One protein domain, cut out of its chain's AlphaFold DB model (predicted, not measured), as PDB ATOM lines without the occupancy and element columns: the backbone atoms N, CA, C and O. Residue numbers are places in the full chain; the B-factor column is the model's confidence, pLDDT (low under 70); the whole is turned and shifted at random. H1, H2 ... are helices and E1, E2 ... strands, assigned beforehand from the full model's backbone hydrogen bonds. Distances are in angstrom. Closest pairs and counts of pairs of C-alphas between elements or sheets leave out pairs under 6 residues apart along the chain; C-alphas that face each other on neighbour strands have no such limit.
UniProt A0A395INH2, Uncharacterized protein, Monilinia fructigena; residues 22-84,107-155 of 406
ATOM      1  N   SER A  22      47.309 -24.903  19.330       92.50
ATOM      2  CA  SER A  22      47.348 -25.397  17.950       92.50
ATOM      3  C   SER A  22      46.005 -26.002  17.552       92.50
ATOM      4  O   SER A  22      45.428 -25.595  16.552       92.50
ATOM      5  N   ARG A  23      45.441 -26.870  18.402       91.69
ATOM      6  CA  ARG A  23      44.170 -27.553  18.137       91.69
ATOM      7  C   ARG A  23      42.989 -26.601  17.957       91.69
ATOM      8  O   ARG A  23      42.169 -26.833  17.079       91.69
ATOM      9  N   TYR A  24      42.869 -25.577  18.806       93.38
ATOM     10  CA  TYR A  24      41.685 -24.709  18.808       93.38
ATOM     11  C   TYR A  24      41.830 -23.445  17.957       93.38
ATOM     12  O   TYR A  24      40.817 -22.838  17.634       93.38
ATOM     13  N   ARG A  25      43.054 -23.024  17.604       93.12
ATOM     14  CA  ARG A  25      43.250 -21.859  16.720       93.12
ATOM     15  C   ARG A  25      43.218 -22.231  15.247       93.12
ATOM     16  O   ARG A  25      42.674 -21.469  14.462       93.12
ATOM     17  N   ASN A  26      43.827 -23.355  14.877       90.62
ATOM     18  CA  ASN A  26      43.876 -23.792  13.490       90.62
ATOM     19  C   ASN A  26      43.824 -25.328  13.428       90.62
ATOM     20  O   ASN A  26      44.867 -25.983  13.475       90.62
ATOM     21  N   PRO A  27      42.615 -25.918  13.367       86.56
ATOM     22  CA  PRO A  27      42.456 -27.369  13.399       86.56
ATOM     23  C   PRO A  27      43.089 -28.066  12.185       86.56
ATOM     24  O   PRO A  27      43.574 -29.185  12.338       86.56
ATOM     25  N   LYS A  28      43.152 -27.398  11.023       87.94
ATOM     26  CA  LYS A  28      43.796 -27.928   9.812       87.94
ATOM     27  C   LYS A  28      45.309 -28.051   9.982       87.94
ATOM     28  O   LYS A  28      45.868 -29.133   9.836       87.94
ATOM     29  N   GLU A  29      45.970 -26.969  10.391       90.62
ATOM     30  CA  GLU A  29      47.418 -26.993  10.663       90.62
ATOM     31  C   GLU A  29      47.766 -27.923  11.828       90.62
ATOM     32  O   GLU A  29      48.817 -28.561  11.853       90.62
ATOM     33  N   TYR A  30      46.855 -28.055  12.792       92.56
ATOM     34  CA  TYR A  30      47.021 -29.016  13.867       92.56
ATOM     35  C   TYR A  30      47.016 -30.468  13.373       92.56
ATOM     36  O   TYR A  30      47.785 -31.263  13.907       92.56
ATOM     37  N   ALA A  31      46.206 -30.822  12.368       91.94
ATOM     38  CA  ALA A  31      46.212 -32.167  11.787       91.94
ATOM     39  C   ALA A  31      47.571 -32.500  11.144       91.94
ATOM     40  O   ALA A  31      48.114 -33.572  11.411       91.94
ATOM     41  N   LYS A  32      48.165 -31.549  10.411       92.88
ATOM     42  CA  LYS A  32      49.525 -31.669   9.847       92.88
ATOM     43  C   LYS A  32      50.562 -31.886  10.950       92.88
ATOM     44  O   LYS A  32      51.266 -32.893  10.969       92.88
ATOM     45  N   LEU A  33      50.539 -31.026  11.973       93.44
ATOM     46  CA  LEU A  33      51.415 -31.158  13.138       93.44
ATOM     47  C   LEU A  33      51.236 -32.503  13.864       93.44
ATOM     48  O   LEU A  33      52.200 -33.047  14.396       93.44
ATOM     49  N   GLN A  34      50.018 -33.054  13.937       93.12
ATOM     50  CA  GLN A  34      49.807 -34.388  14.509       93.12
ATOM     51  C   GLN A  34      50.522 -35.473  13.706       93.12
ATOM     52  O   GLN A  34      51.205 -36.294  14.320       93.12
ATOM     53  N   CYS A  35      50.413 -35.458  12.374       93.31
ATOM     54  CA  CYS A  35      51.142 -36.386  11.509       93.31
ATOM     55  C   CYS A  35      52.656 -36.293  11.744       93.31
ATOM     56  O   CYS A  35      53.302 -37.318  11.970       93.31
ATOM     57  N   ASP A  36      53.202 -35.077  11.797       94.75
ATOM     58  CA  ASP A  36      54.633 -34.849  12.028       94.75
ATOM     59  C   ASP A  36      55.108 -35.393  13.378       94.75
ATOM     60  O   ASP A  36      56.120 -36.097  13.458       94.75
ATOM     61  N   LEU A  37      54.366 -35.105  14.453       94.94
ATOM     62  CA  LEU A  37      54.704 -35.578  15.797       94.94
ATOM     63  C   LEU A  37      54.672 -37.110  15.876       94.94
ATOM     64  O   LEU A  37      55.538 -37.706  16.518       94.94
ATOM     65  N   VAL A  38      53.708 -37.751  15.209       94.69
ATOM     66  CA  VAL A  38      53.602 -39.215  15.150       94.69
ATOM     67  C   VAL A  38      54.779 -39.819  14.384       94.69
ATOM     68  O   VAL A  38      55.441 -40.717  14.907       94.69
ATOM     69  N   GLN A  39      55.101 -39.308  13.193       95.38
ATOM     70  CA  GLN A  39      56.245 -39.794  12.415       95.38
ATOM     71  C   GLN A  39      57.565 -39.599  13.171       95.38
ATOM     72  O   GLN A  39      58.396 -40.508  13.224       95.38
ATOM     73  N   GLN A  40      57.749 -38.443  13.818       96.12
ATOM     74  CA  GLN A  40      58.915 -38.186  14.661       96.12
ATOM     75  C   GLN A  40      58.992 -39.176  15.829       96.12
ATOM     76  O   GLN A  40      60.074 -39.681  16.135       96.12
ATOM     77  N   GLN A  41      57.860 -39.474  16.470       95.38
ATOM     78  CA  GLN A  41      57.809 -40.425  17.575       95.38
ATOM     79  C   GLN A  41      58.206 -41.837  17.129       95.38
ATOM     80  O   GLN A  41      58.978 -42.484  17.841       95.38
ATOM     81  N   ILE A  42      57.726 -42.292  15.964       95.31
ATOM     82  CA  ILE A  42      58.080 -43.595  15.381       95.31
ATOM     83  C   ILE A  42      59.588 -43.669  15.124       95.31
ATOM     84  O   ILE A  42      60.238 -44.602  15.594       95.31
ATOM     85  N   ARG A  43      60.163 -42.654  14.460       96.25
ATOM     86  CA  ARG A  43      61.604 -42.598  14.153       96.25
ATOM     87  C   ARG A  43      62.464 -42.649  15.418       96.25
ATOM     88  O   ARG A  43      63.329 -43.506  15.525       96.25
ATOM     89  N   ARG A  44      62.170 -41.821  16.430       95.75
ATOM     90  CA  ARG A  44      62.932 -41.815  17.699       95.75
ATOM     91  C   ARG A  44      62.898 -43.160  18.417       95.75
ATOM     92  O   ARG A  44      63.904 -43.609  18.959       95.75
ATOM     93  N   VAL A  45      61.724 -43.785  18.444       94.62
ATOM     94  CA  VAL A  45      61.507 -45.077  19.099       94.62
ATOM     95  C   VAL A  45      62.222 -46.196  18.344       94.62
ATOM     96  O   VAL A  45      62.822 -47.070  18.972       94.62
ATOM     97  N   HIS A  46      62.231 -46.137  17.015       94.50
ATOM     98  CA  HIS A  46      63.015 -47.036  16.183       94.50
ATOM     99  C   HIS A  46      64.521 -46.865  16.400       94.50
ATOM    100  O   HIS A  46      65.198 -47.847  16.685       94.50
ATOM    101  N   ASP A  47      65.043 -45.640  16.351       95.88
ATOM    102  CA  ASP A  47      66.474 -45.371  16.528       95.88
ATOM    103  C   ASP A  47      66.971 -45.847  17.896       95.88
ATOM    104  O   ASP A  47      68.018 -46.490  18.005       95.88
ATOM    105  N   TRP A  48      66.177 -45.600  18.944       94.94
ATOM    106  CA  TRP A  48      66.430 -46.131  20.280       94.94
ATOM    107  C   TRP A  48      66.439 -47.667  20.299       94.94
ATOM    108  O   TRP A  48      67.367 -48.269  20.841       94.94
ATOM    109  N   SER A  49      65.454 -48.311  19.667       93.56
ATOM    110  CA  SER A  49      65.396 -49.773  19.554       93.56
ATOM    111  C   SER A  49      66.622 -50.344  18.837       93.56
ATOM    112  O   SER A  49      67.230 -51.295  19.330       93.56
ATOM    113  N   GLN A  50      67.028 -49.750  17.711       94.50
ATOM    114  CA  GLN A  50      68.208 -50.176  16.956       94.50
ATOM    115  C   GLN A  50      69.483 -50.016  17.783       94.50
ATOM    116  O   GLN A  50      70.360 -50.883  17.760       94.50
ATOM    117  N   GLN A  51      69.586 -48.937  18.559       94.31
ATOM    118  CA  GLN A  51      70.718 -48.730  19.450       94.31
ATOM    119  C   GLN A  51      70.784 -49.798  20.549       94.31
ATOM    120  O   GLN A  51      71.863 -50.334  20.808       94.31
ATOM    121  N   ASN A  52      69.645 -50.162  21.143       93.12
ATOM    122  CA  ASN A  52      69.578 -51.247  22.123       93.12
ATOM    123  C   ASN A  52      69.916 -52.600  21.489       93.12
ATOM    124  O   ASN A  52      70.649 -53.384  22.087       93.12
ATOM    125  N   GLN A  53      69.467 -52.849  20.256       92.62
ATOM    126  CA  GLN A  53      69.784 -54.077  19.529       92.62
ATOM    127  C   GLN A  53      71.290 -54.227  19.302       92.62
ATOM    128  O   GLN A  53      71.844 -55.287  19.584       92.62
ATOM    129  N   ARG A  54      71.970 -53.156  18.869       93.62
ATOM    130  CA  ARG A  54      73.433 -53.148  18.687       93.62
ATOM    131  C   ARG A  54      74.193 -53.361  19.998       93.62
ATOM    132  O   ARG A  54      75.264 -53.953  19.988       93.62
ATOM    133  N   ARG A  55      73.648 -52.874  21.115       93.00
ATOM    134  CA  ARG A  55      74.234 -53.025  22.458       93.00
ATOM    135  C   ARG A  55      73.892 -54.357  23.132       93.00
ATOM    136  O   ARG A  55      74.452 -54.651  24.181       93.00
ATOM    137  N   GLY A  56      72.978 -55.146  22.562       89.94
ATOM    138  CA  GLY A  56      72.442 -56.346  23.210       89.94
ATOM    139  C   GLY A  56      71.586 -56.039  24.447       89.94
ATOM    140  O   GLY A  56      71.409 -56.901  25.306       89.94
ATOM    141  N   GLU A  57      71.064 -54.818  24.558       87.50
ATOM    142  CA  GLU A  57      70.212 -54.389  25.665       87.50
ATOM    143  C   GLU A  57      68.737 -54.758  25.419       87.50
ATOM    144  O   GLU A  57      68.275 -54.819  24.273       87.50
ATOM    145  N   PRO A  58      67.951 -55.001  26.484       86.56
ATOM    146  CA  PRO A  58      66.521 -55.247  26.349       86.56
ATOM    147  C   PRO A  58      65.778 -54.002  25.837       86.56
ATOM    148  O   PRO A  58      66.257 -52.874  25.928       86.56
ATOM    149  N   GLY A  59      64.554 -54.202  25.348       86.00
ATOM    150  CA  GLY A  59      63.707 -53.105  24.867       86.00
ATOM    151  C   GLY A  59      63.679 -52.942  23.351       86.00
ATOM    152  O   GLY A  59      63.050 -52.009  22.870       86.00
ATOM    153  N   THR A  60      64.252 -53.872  22.593       90.62
ATOM    154  CA  THR A  60      64.138 -53.875  21.131       90.62
ATOM    155  C   THR A  60      62.698 -54.109  20.676       90.62
ATOM    156  O   THR A  60      61.948 -54.901  21.258       90.62
ATOM    157  N   ILE A  61      62.299 -53.381  19.643       90.62
ATOM    158  CA  ILE A  61      60.993 -53.458  18.998       90.62
ATOM    159  C   ILE A  61      61.069 -54.511  17.909       90.62
ATOM    160  O   ILE A  61      62.042 -54.586  17.166       90.62
ATOM    161  N   ARG A  62      60.032 -55.339  17.847       89.38
ATOM    162  CA  ARG A  62      59.888 -56.396  16.854       89.38
ATOM    163  C   ARG A  62      58.960 -55.971  15.732       89.38
ATOM    164  O   ARG A  62      59.304 -56.120  14.570       89.38
ATOM    165  N   ASP A  63      57.782 -55.477  16.099       91.88
ATOM    166  CA  ASP A  63      56.730 -55.134  15.152       91.88
ATOM    167  C   ASP A  63      55.841 -53.999  15.666       91.88
ATOM    168  O   ASP A  63      55.711 -53.778  16.878       91.88
ATOM    169  N   TRP A  64      55.230 -53.287  14.725       94.25
ATOM    170  CA  TRP A  64      54.265 -52.216  14.937       94.25
ATOM    171  C   TRP A  64      52.844 -52.707  14.643       94.25
ATOM    172  O   TRP A  64      52.619 -53.663  13.894       94.25
ATOM    173  N   GLY A  65      51.859 -52.046  15.241       93.50
ATOM    174  CA  GLY A  65      50.450 -52.286  14.956       93.50
ATOM    175  C   GLY A  65      49.623 -51.013  15.002       93.50
ATOM    176  O   GLY A  65      49.899 -50.121  15.804       93.50
ATOM    177  N   ILE A  66      48.598 -50.975  14.159       94.06
ATOM    178  CA  ILE A  66      47.589 -49.922  14.070       94.06
ATOM    179  C   ILE A  66      46.255 -50.523  14.492       94.06
ATOM    180  O   ILE A  66      45.866 -51.586  14.009       94.06
ATOM    181  N   ALA A  67      45.540 -49.837  15.373       92.44
ATOM    182  CA  ALA A  67      44.205 -50.214  15.809       92.44
ATOM    183  C   ALA A  67      43.235 -49.038  15.680       92.44
ATOM    184  O   ALA A  67      43.629 -47.875  15.750       92.44
ATOM    185  N   ILE A  68      41.946 -49.335  15.531       92.50
ATOM    186  CA  ILE A  68      40.895 -48.318  15.609       92.50
ATOM    187  C   ILE A  68      40.746 -47.892  17.066       92.50
ATOM    188  O   ILE A  68      40.671 -48.727  17.971       92.50
ATOM    189  N   ARG A  69      40.641 -46.585  17.309       92.06
ATOM    190  CA  ARG A  69      40.349 -46.078  18.646       92.06
ATOM    191  C   ARG A  69      38.963 -46.532  19.091       92.06
ATOM    192  O   ARG A  69      38.003 -46.496  18.325       92.06
ATOM    193  N   LYS A  70      38.796 -46.819  20.384       89.94
ATOM    194  CA  LYS A  70      37.517 -47.287  20.960       89.94
ATOM    195  C   LYS A  70      36.280 -46.458  20.564       89.94
ATOM    196  O   LYS A  70      35.196 -47.018  20.423       89.94
ATOM    197  N   ARG A  71      36.423 -45.135  20.405       88.81
ATOM    198  CA  ARG A  71      35.330 -44.250  19.962       88.81
ATOM    199  C   ARG A  71      34.851 -44.610  18.560       88.81
ATOM    200  O   ARG A  71      33.652 -44.748  18.348       88.81
ATOM    201  N   GLU A  72      35.788 -44.755  17.636       90.56
ATOM    202  CA  GLU A  72      35.481 -45.057  16.248       90.56
ATOM    203  C   GLU A  72      35.028 -46.510  16.084       90.56
ATOM    204  O   GLU A  72      34.088 -46.776  15.341       90.56
ATOM    205  N   GLN A  73      35.594 -47.433  16.866       89.94
ATOM    206  CA  GLN A  73      35.122 -48.817  16.915       89.94
ATOM    207  C   GLN A  73      33.636 -48.879  17.287       89.94
ATOM    208  O   GLN A  73      32.851 -49.496  16.575       89.94
ATOM    209  N   LYS A  74      33.229 -48.162  18.347       88.00
ATOM    210  CA  LYS A  74      31.824 -48.083  18.766       88.00
ATOM    211  C   LYS A  74      30.927 -47.539  17.645       88.00
ATOM    212  O   LYS A  74      29.863 -48.098  17.407       88.00
ATOM    213  N   ARG A  75      31.367 -46.488  16.943       87.06
ATOM    214  CA  ARG A  75      30.622 -45.901  15.817       87.06
ATOM    215  C   ARG A  75      30.432 -46.909  14.678       87.06
ATOM    216  O   ARG A  75      29.339 -47.030  14.131       87.06
ATOM    217  N   LEU A  76      31.487 -47.644  14.327       87.38
ATOM    218  CA  LEU A  76      31.434 -48.674  13.288       87.38
ATOM    219  C   LEU A  76      30.559 -49.866  13.698       87.38
ATOM    220  O   LEU A  76      29.859 -50.417  12.850       87.38
ATOM    221  N   ASP A  77      30.561 -50.245  14.976       87.38
ATOM    222  CA  ASP A  77      29.730 -51.333  15.498       87.38
ATOM    223  C   ASP A  77      28.238 -50.959  15.510       87.38
ATOM    224  O   ASP A  77      27.402 -51.776  15.119       87.38
ATOM    225  N   GLU A  78      27.890 -49.722  15.884       86.00
ATOM    226  CA  GLU A  78      26.514 -49.199  15.823       86.00
ATOM    227  C   GLU A  78      25.993 -49.150  14.380       86.00
ATOM    228  O   GLU A  78      24.879 -49.608  14.101       86.00
ATOM    229  N   LEU A  79      26.830 -48.694  13.441       82.88
ATOM    230  CA  LEU A  79      26.494 -48.649  12.018       82.88
ATOM    231  C   LEU A  79      26.280 -50.058  11.434       82.88
ATOM    232  O   LEU A  79      25.314 -50.297  10.708       82.88
ATOM    233  N   LYS A  80      27.130 -51.026  11.806       81.31
ATOM    234  CA  LYS A  80      26.996 -52.437  11.396       81.31
ATOM    235  C   LYS A  80      25.817 -53.148  12.073       81.31
ATOM    236  O   LYS A  80      25.193 -54.019  11.464       81.31
ATOM    237  N   GLY A  81      25.503 -52.799  13.321       65.94
ATOM    238  CA  GLY A  81      24.398 -53.369  14.098       65.94
ATOM    239  C   GLY A  81      23.019 -52.904  13.621       65.94
ATOM    240  O   GLY A  81      22.086 -53.709  13.570       65.94
ATOM    241  N   SER A  82      22.903 -51.643  13.192       61.31
ATOM    242  CA  SER A  82      21.661 -51.071  12.650       61.31
ATOM    243  C   SER A  82      21.191 -51.786  11.371       61.31
ATOM    244  O   SER A  82      20.001 -52.058  11.200       61.31
ATOM    245  N   GLY A  83      22.127 -52.230  10.522       56.62
ATOM    246  CA  GLY A  83      21.812 -53.015   9.320       56.62
ATOM    247  C   GLY A  83      21.265 -54.425   9.593       56.62
ATOM    248  O   GLY A  83      20.540 -54.974   8.766       56.62
ATOM    249  N   ARG A  84      21.561 -55.027  10.755       56.50
ATOM    250  CA  ARG A  84      21.040 -56.362  11.120       56.50
ATOM    251  C   ARG A  84      19.669 -56.307  11.786       56.50
ATOM    252  O   ARG A  84      18.882 -57.228  11.592       56.50
ATOM    253  N   THR A 107      36.832 -36.861  12.131       84.19
ATOM    254  CA  THR A 107      37.867 -37.793  12.616       84.19
ATOM    255  C   THR A 107      37.606 -39.256  12.241       84.19
ATOM    256  O   THR A 107      38.294 -40.142  12.756       84.19
ATOM    257  N   ALA A 108      36.604 -39.528  11.397       88.06
ATOM    258  CA  ALA A 108      36.300 -40.877  10.933       88.06
ATOM    259  C   ALA A 108      37.511 -41.497  10.229       88.06
ATOM    260  O   ALA A 108      38.258 -40.822   9.518       88.06
ATOM    261  N   VAL A 109      37.698 -42.799  10.427       87.88
ATOM    262  CA  VAL A 109      38.803 -43.528   9.804       87.88
ATOM    263  C   VAL A 109      38.476 -43.780   8.322       87.88
ATOM    264  O   VAL A 109      37.391 -44.295   8.039       87.88
ATOM    265  N   PRO A 110      39.374 -43.440   7.375       89.50
ATOM    266  CA  PRO A 110      39.170 -43.705   5.951       89.50
ATOM    267  C   PRO A 110      39.045 -45.198   5.648       89.50
ATOM    268  O   PRO A 110      39.718 -46.023   6.269       89.50
ATOM    269  N   ASP A 111      38.238 -45.550   4.645       89.19
ATOM    270  CA  ASP A 111      37.947 -46.954   4.328       89.19
ATOM    271  C   ASP A 111      39.210 -47.729   3.905       89.19
ATOM    272  O   ASP A 111      39.379 -48.894   4.270       89.19
ATOM    273  N   TRP A 112      40.154 -47.074   3.218       92.50
ATOM    274  CA  TRP A 112      41.444 -47.690   2.897       92.50
ATOM    275  C   TRP A 112      42.240 -48.011   4.166       92.50
ATOM    276  O   TRP A 112      42.828 -49.084   4.253       92.50
ATOM    277  N   LEU A 113      42.218 -47.139   5.179       91.00
ATOM    278  CA  LEU A 113      42.951 -47.365   6.422       91.00
ATOM    279  C   LEU A 113      42.332 -48.522   7.212       91.00
ATOM    280  O   LEU A 113      43.070 -49.296   7.812       91.00
ATOM    281  N   LEU A 114      41.008 -48.714   7.141       88.69
ATOM    282  CA  LEU A 114      40.334 -49.888   7.718       88.69
ATOM    283  C   LEU A 114      40.872 -51.211   7.161       88.69
ATOM    284  O   LEU A 114      40.946 -52.188   7.904       88.69
ATOM    285  N   SER A 115      41.275 -51.245   5.888       90.19
ATOM    286  CA  SER A 115      41.872 -52.441   5.274       90.19
ATOM    287  C   SER A 115      43.315 -52.710   5.723       90.19
ATOM    288  O   SER A 115      43.779 -53.843   5.641       90.19
ATOM    289  N   VAL A 116      44.002 -51.686   6.239       90.31
ATOM    290  CA  VAL A 116      45.404 -51.737   6.695       90.31
ATOM    291  C   VAL A 116      45.491 -51.739   8.230       90.31
ATOM    292  O   VAL A 116      46.548 -51.561   8.824       90.31
ATOM    293  N   ILE A 117      44.371 -51.928   8.927       90.88
ATOM    294  CA  ILE A 117      44.380 -52.062  10.384       90.88
ATOM    295  C   ILE A 117      44.808 -53.478  10.758       90.88
ATOM    296  O   ILE A 117      44.241 -54.468  10.300       90.88
ATOM    297  N   GLY A 118      45.822 -53.570  11.613       90.44
ATOM    298  CA  GLY A 118      46.483 -54.831  11.903       90.44
ATOM    299  C   GLY A 118      47.752 -54.664  12.725       90.44
ATOM    300  O   GLY A 118      48.049 -53.606  13.278       90.44
ATOM    301  N   SER A 119      48.518 -55.743  12.830       90.81
ATOM    302  CA  SER A 119      49.800 -55.747  13.532       90.81
ATOM    303  C   SER A 119      50.806 -56.609  12.791       90.81
ATOM    304  O   SER A 119      50.397 -57.511  12.066       90.81
ATOM    305  N   GLY A 120      52.096 -56.385  13.031       91.44
ATOM    306  CA  GLY A 120      53.167 -57.072  12.308       91.44
ATOM    307  C   GLY A 120      53.924 -56.172  11.335       91.44
ATOM    308  O   GLY A 120      54.793 -56.674  10.638       91.44
ATOM    309  N   TYR A 121      53.623 -54.872  11.303       94.06
ATOM    310  CA  TYR A 121      54.301 -53.929  10.422       94.06
ATOM    311  C   TYR A 121      55.746 -53.704  10.871       94.06
ATOM    312  O   TYR A 121      56.029 -53.529  12.060       94.06
ATOM    313  N   SER A 122      56.656 -53.671   9.911       94.88
ATOM    314  CA  SER A 122      57.994 -53.117  10.069       94.88
ATOM    315  C   SER A 122      57.932 -51.600  10.286       94.88
ATOM    316  O   SER A 122      56.895 -50.957  10.110       94.88
ATOM    317  N   THR A 123      59.057 -51.011  10.697       94.00
ATOM    318  CA  THR A 123      59.154 -49.553  10.875       94.00
ATOM    319  C   THR A 123      58.964 -48.798   9.556       94.00
ATOM    320  O   THR A 123      58.410 -47.702   9.552       94.00
ATOM    321  N   GLU A 124      59.410 -49.366   8.439       95.00
ATOM    322  CA  GLU A 124      59.272 -48.745   7.119       95.00
ATOM    323  C   GLU A 124      57.805 -48.751   6.683       95.00
ATOM    324  O   GLU A 124      57.247 -47.691   6.416       95.00
ATOM    325  N   GLU A 125      57.130 -49.901   6.775       95.56
ATOM    326  CA  GLU A 125      55.708 -50.033   6.427       95.56
ATOM    327  C   GLU A 125      54.811 -49.116   7.274       95.56
ATOM    328  O   GLU A 125      53.919 -48.448   6.751       95.56
ATOM    329  N   ILE A 126      55.042 -49.033   8.593       94.94
ATOM    330  CA  ILE A 126      54.246 -48.140   9.448       94.94
ATOM    331  C   ILE A 126      54.481 -46.669   9.081       94.94
ATOM    332  O   ILE A 126      53.535 -45.881   9.075       94.94
ATOM    333  N   LEU A 127      55.717 -46.286   8.740       95.44
ATOM    334  CA  LEU A 127      56.030 -44.931   8.292       95.44
ATOM    335  C   LEU A 127      55.398 -44.624   6.935       95.44
ATOM    336  O   LEU A 127      54.923 -43.508   6.761       95.44
ATOM    337  N   GLU A 128      55.334 -45.580   6.011       96.25
ATOM    338  CA  GLU A 128      54.644 -45.421   4.726       96.25
ATOM    339  C   GLU A 128      53.145 -45.172   4.910       96.25
ATOM    340  O   GLU A 128      52.599 -44.241   4.315       96.25
ATOM    341  N   ILE A 129      52.489 -45.929   5.797       94.50
ATOM    342  CA  ILE A 129      51.071 -45.724   6.124       94.50
ATOM    343  C   ILE A 129      50.845 -44.309   6.677       94.50
ATOM    344  O   ILE A 129      49.924 -43.608   6.246       94.50
ATOM    345  N   PHE A 130      51.701 -43.852   7.597       93.56
ATOM    346  CA  PHE A 130      51.612 -42.495   8.147       93.56
ATOM    347  C   PHE A 130      52.039 -41.401   7.170       93.56
ATOM    348  O   PHE A 130      51.560 -40.275   7.287       93.56
ATOM    349  N   ASN A 131      52.904 -41.708   6.205       95.19
ATOM    350  CA  ASN A 131      53.267 -40.784   5.141       95.19
ATOM    351  C   ASN A 131      52.087 -40.576   4.191       95.19
ATOM    352  O   ASN A 131      51.740 -39.440   3.891       95.19
ATOM    353  N   ARG A 132      51.392 -41.653   3.808       94.81
ATOM    354  CA  ARG A 132      50.149 -41.551   3.038       94.81
ATOM    355  C   ARG A 132      49.088 -40.738   3.780       94.81
ATOM    356  O   ARG A 132      48.500 -39.841   3.189       94.81
ATOM    357  N   LEU A 133      48.884 -40.997   5.076       92.75
ATOM    358  CA  LEU A 133      47.977 -40.185   5.897       92.75
ATOM    359  C   LEU A 133      48.387 -38.714   5.943       92.75
ATOM    360  O   LEU A 133      47.529 -37.838   5.922       92.75
ATOM    361  N   HIS A 134      49.688 -38.438   6.014       93.12
ATOM    362  CA  HIS A 134      50.181 -37.072   5.989       93.12
ATOM    363  C   HIS A 134      49.864 -36.390   4.656       93.12
ATOM    364  O   HIS A 134      49.342 -35.281   4.678       93.12
ATOM    365  N   GLN A 135      50.090 -37.065   3.526       94.38
ATOM    366  CA  GLN A 135      49.754 -36.520   2.210       94.38
ATOM    367  C   GLN A 135      48.254 -36.264   2.058       94.38
ATOM    368  O   GLN A 135      47.872 -35.169   1.676       94.38
ATOM    369  N   GLU A 136      47.388 -37.189   2.479       93.81
ATOM    370  CA  GLU A 136      45.933 -36.966   2.422       93.81
ATOM    371  C   GLU A 136      45.470 -35.783   3.303       93.81
ATOM    372  O   GLU A 136      44.489 -35.112   2.984       93.81
ATOM    373  N   VAL A 137      46.179 -35.488   4.400       91.44
ATOM    374  CA  VAL A 137      45.940 -34.284   5.219       91.44
ATOM    375  C   VAL A 137      46.493 -33.018   4.549       91.44
ATOM    376  O   VAL A 137      45.898 -31.950   4.690       91.44
ATOM    377  N   LEU A 138      47.622 -33.101   3.839       91.38
ATOM    378  CA  LEU A 138      48.207 -31.975   3.100       91.38
ATOM    379  C   LEU A 138      47.376 -31.605   1.869       91.38
ATOM    380  O   LEU A 138      47.186 -30.418   1.615       91.38
ATOM    381  N   ASP A 139      46.826 -32.607   1.188       92.50
ATOM    382  CA  ASP A 139      45.944 -32.471   0.028       92.50
ATOM    383  C   ASP A 139      44.511 -32.044   0.414       92.50
ATOM    384  O   ASP A 139      43.621 -32.013  -0.433       92.50
ATOM    385  N   ASP A 140      44.264 -31.737   1.698       86.56
ATOM    386  CA  ASP A 140      42.954 -31.366   2.255       86.56
ATOM    387  C   ASP A 140      41.848 -32.430   2.008       86.56
ATOM    388  O   ASP A 140      40.660 -32.150   2.188       86.56
ATOM    389  N   LEU A 141      42.219 -33.673   1.665       86.50
ATOM    390  CA  LEU A 141      41.293 -34.805   1.503       86.50
ATOM    391  C   LEU A 141      40.750 -35.284   2.854       86.50
ATOM    392  O   LEU A 141      39.622 -35.771   2.942       86.50
ATOM    393  N   LEU A 142      41.551 -35.132   3.915       84.38
ATOM    394  CA  LEU A 142      41.160 -35.435   5.287       84.38
ATOM    395  C   LEU A 142      41.070 -34.152   6.121       84.38
ATOM    396  O   LEU A 142      42.088 -33.501   6.364       84.38
ATOM    397  N   PRO A 143      39.879 -33.795   6.643       81.12
ATOM    398  CA  PRO A 143      39.711 -32.567   7.415       81.12
ATOM    399  C   PRO A 143      40.401 -32.625   8.785       81.12
ATOM    400  O   PRO A 143      40.703 -31.584   9.370       81.12
ATOM    401  N   CYS A 144      40.615 -33.824   9.334       85.88
ATOM    402  CA  CYS A 144      41.279 -34.060  10.613       85.88
ATOM    403  C   CYS A 144      42.046 -35.389  10.592       85.88
ATOM    404  O   CYS A 144      41.757 -36.288   9.808       85.88
ATOM    405  N   PHE A 145      42.988 -35.533  11.526       86.62
ATOM    406  CA  PHE A 145      43.675 -36.800  11.764       86.62
ATOM    407  C   PHE A 145      42.684 -37.884  12.245       86.62
ATOM    408  O   PHE A 145      41.887 -37.602  13.151       86.62
ATOM    409  N   PRO A 146      42.725 -39.108  11.683       89.06
ATOM    410  CA  PRO A 146      41.752 -40.153  11.988       89.06
ATOM    411  C   PRO A 146      41.913 -40.734  13.401       89.06
ATOM    412  O   PRO A 146      43.010 -40.787  13.959       89.06
ATOM    413  N   ASP A 147      40.812 -41.212  13.987       88.12
ATOM    414  CA  ASP A 147      40.783 -41.820  15.326       88.12
ATOM    415  C   ASP A 147      41.392 -43.251  15.332       88.12
ATOM    416  O   ASP A 147      40.692 -44.261  15.466       88.12
ATOM    417  N   VAL A 148      42.724 -43.338  15.231       90.69
ATOM    418  CA  VAL A 148      43.528 -44.577  15.304       90.69
ATOM    419  C   VAL A 148      44.541 -44.564  16.457       90.69
ATOM    420  O   VAL A 148      44.921 -43.511  16.970       90.69
ATOM    421  N   GLU A 149      44.984 -45.746  16.879       90.19
ATOM    422  CA  GLU A 149      45.986 -45.980  17.922       90.19
ATOM    423  C   GLU A 149      47.170 -46.777  17.355       90.19
ATOM    424  O   GLU A 149      46.987 -47.675  16.534       90.19
ATOM    425  N   ILE A 150      48.387 -46.471  17.816       90.25
ATOM    426  CA  ILE A 150      49.623 -47.157  17.409       90.25
ATOM    427  C   ILE A 150      50.175 -47.920  18.606       90.25
ATOM    428  O   ILE A 150      50.244 -47.396  19.720       90.25
ATOM    429  N   SER A 151      50.608 -49.153  18.373       88.81
ATOM    430  CA  SER A 151      51.226 -50.003  19.386       88.81
ATOM    431  C   SER A 151      52.530 -50.610  18.882       88.81
ATOM    432  O   SER A 151      52.696 -50.859  17.690       88.81
ATOM    433  N   THR A 152      53.455 -50.862  19.807       89.00
ATOM    434  CA  THR A 152      54.699 -51.589  19.547       89.00
ATOM    435  C   THR A 152      54.684 -52.924  20.282       89.00
ATOM    436  O   THR A 152      54.247 -53.031  21.437       89.00
ATOM    437  N   LYS A 153      55.211 -53.960  19.635       84.75
ATOM    438  CA  LYS A 153      55.557 -55.226  20.279       84.75
ATOM    439  C   LYS A 153      57.068 -55.289  20.454       84.75
ATOM    440  O   LYS A 153      57.811 -55.031  19.515       84.75
ATOM    441  N   HIS A 154      57.523 -55.638  21.656       81.88
ATOM    442  CA  HIS A 154      58.950 -55.801  21.942       81.88
ATOM    443  C   HIS A 154      59.363 -57.262  21.814       81.88
ATOM    444  O   HIS A 154      58.569 -58.166  22.098       81.88
ATOM    445  N   CYS A 155      60.622 -57.494  21.456       74.12
ATOM    446  CA  CYS A 155      61.210 -58.815  21.594       74.12
ATOM    447  C   CYS A 155      61.220 -59.203  23.083       74.12
ATOM    448  O   CYS A 155      61.687 -58.422  23.922       74.12
TER     449      CYS A 155
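AT A GLANCE: This is residues 22 to 84 and 107 to 155 of the 406 residues of an uncharacterized protein of Monilinia fructigena (UniProt A0A395INH2). Two helices side by side, the long H2 and the shorter H5, run opposite ways at a small three-stranded sheet; H5 covers one face and H2 grazes the sheet. H3 leads away, and its residues 77 to 84 stick out. Printed are 112 residues with named elements H1 H2 E1 H3 H4 E2 H5 E3, class mixed, the sheet antiparallel in the order E2 E1 E3. The whole is flat, 52 by 38 by 21 A, and only just loose, close to compact, with a radius of gyration of the C-alphas of 16.0 A.

IN THESE COORDINATES: Find C-alpha 22 at (47.348, -25.397, 17.950), where H1, residues 22 to 25, begins. H2, residues 27 to 55, runs 41.8 A; then come E1, residues 61 to 68, 21.0 A, and H3, residues 70 to 84, 21.2 A. After the cut find H4, residues 111 to 115, E2, residues 118 to 121, H5, residues 123 to 138, 22.1 A, and E3, residues 148 to 154, 20.2 A, ending at C-alpha 154 (58.950, -55.801, 21.942).

HOW THE PARTS SIT: Inner strand E1 is antiparallel to E3, with N 65 and O 151 2.8 A apart, and to E2, with N 66 and O 118 2.8 A apart, both within hydrogen-bond range. E2, H5, E3 form a split strand-helix-strand unit, E1 between its strands, with a right-handed crossover. H5 on one face of the sheet makes two layers with it, at a height over the sheet of 12.4 A; it lies over E1, with 7 of its 16 C-alphas falling on E1, and only just not over E2, with 2 falling there, and runs along the strands, at 15 degrees to E1 on the local plane; the closest C-alphas of H5 and E1, those of Ile 126 and Trp 64, are 6.8 A apart. H2 touches H5, closest C-alphas Cys 35 and His 134, 5.6 A, at a shallow tilt of 12 degrees. H3 and H4 only graze the sheet. H1 and H2 only just touch, only at the corner, with 3 pairs of C-alphas within 8 A. Every O i to N i+4 pair is within range in H2, H4 and H5, 9 of 11 in H3; H1 is too short for one.

THE WHOLE: The farthest C-alphas, Arg 55 and Arg 84, are 54.5 A apart. Residues 85 to 106 are not printed, a gap of 25.1 A between C-alphas 84 and 107. Of the links printed whole, none is long. Residues 81 to 84 have pLDDT under 70.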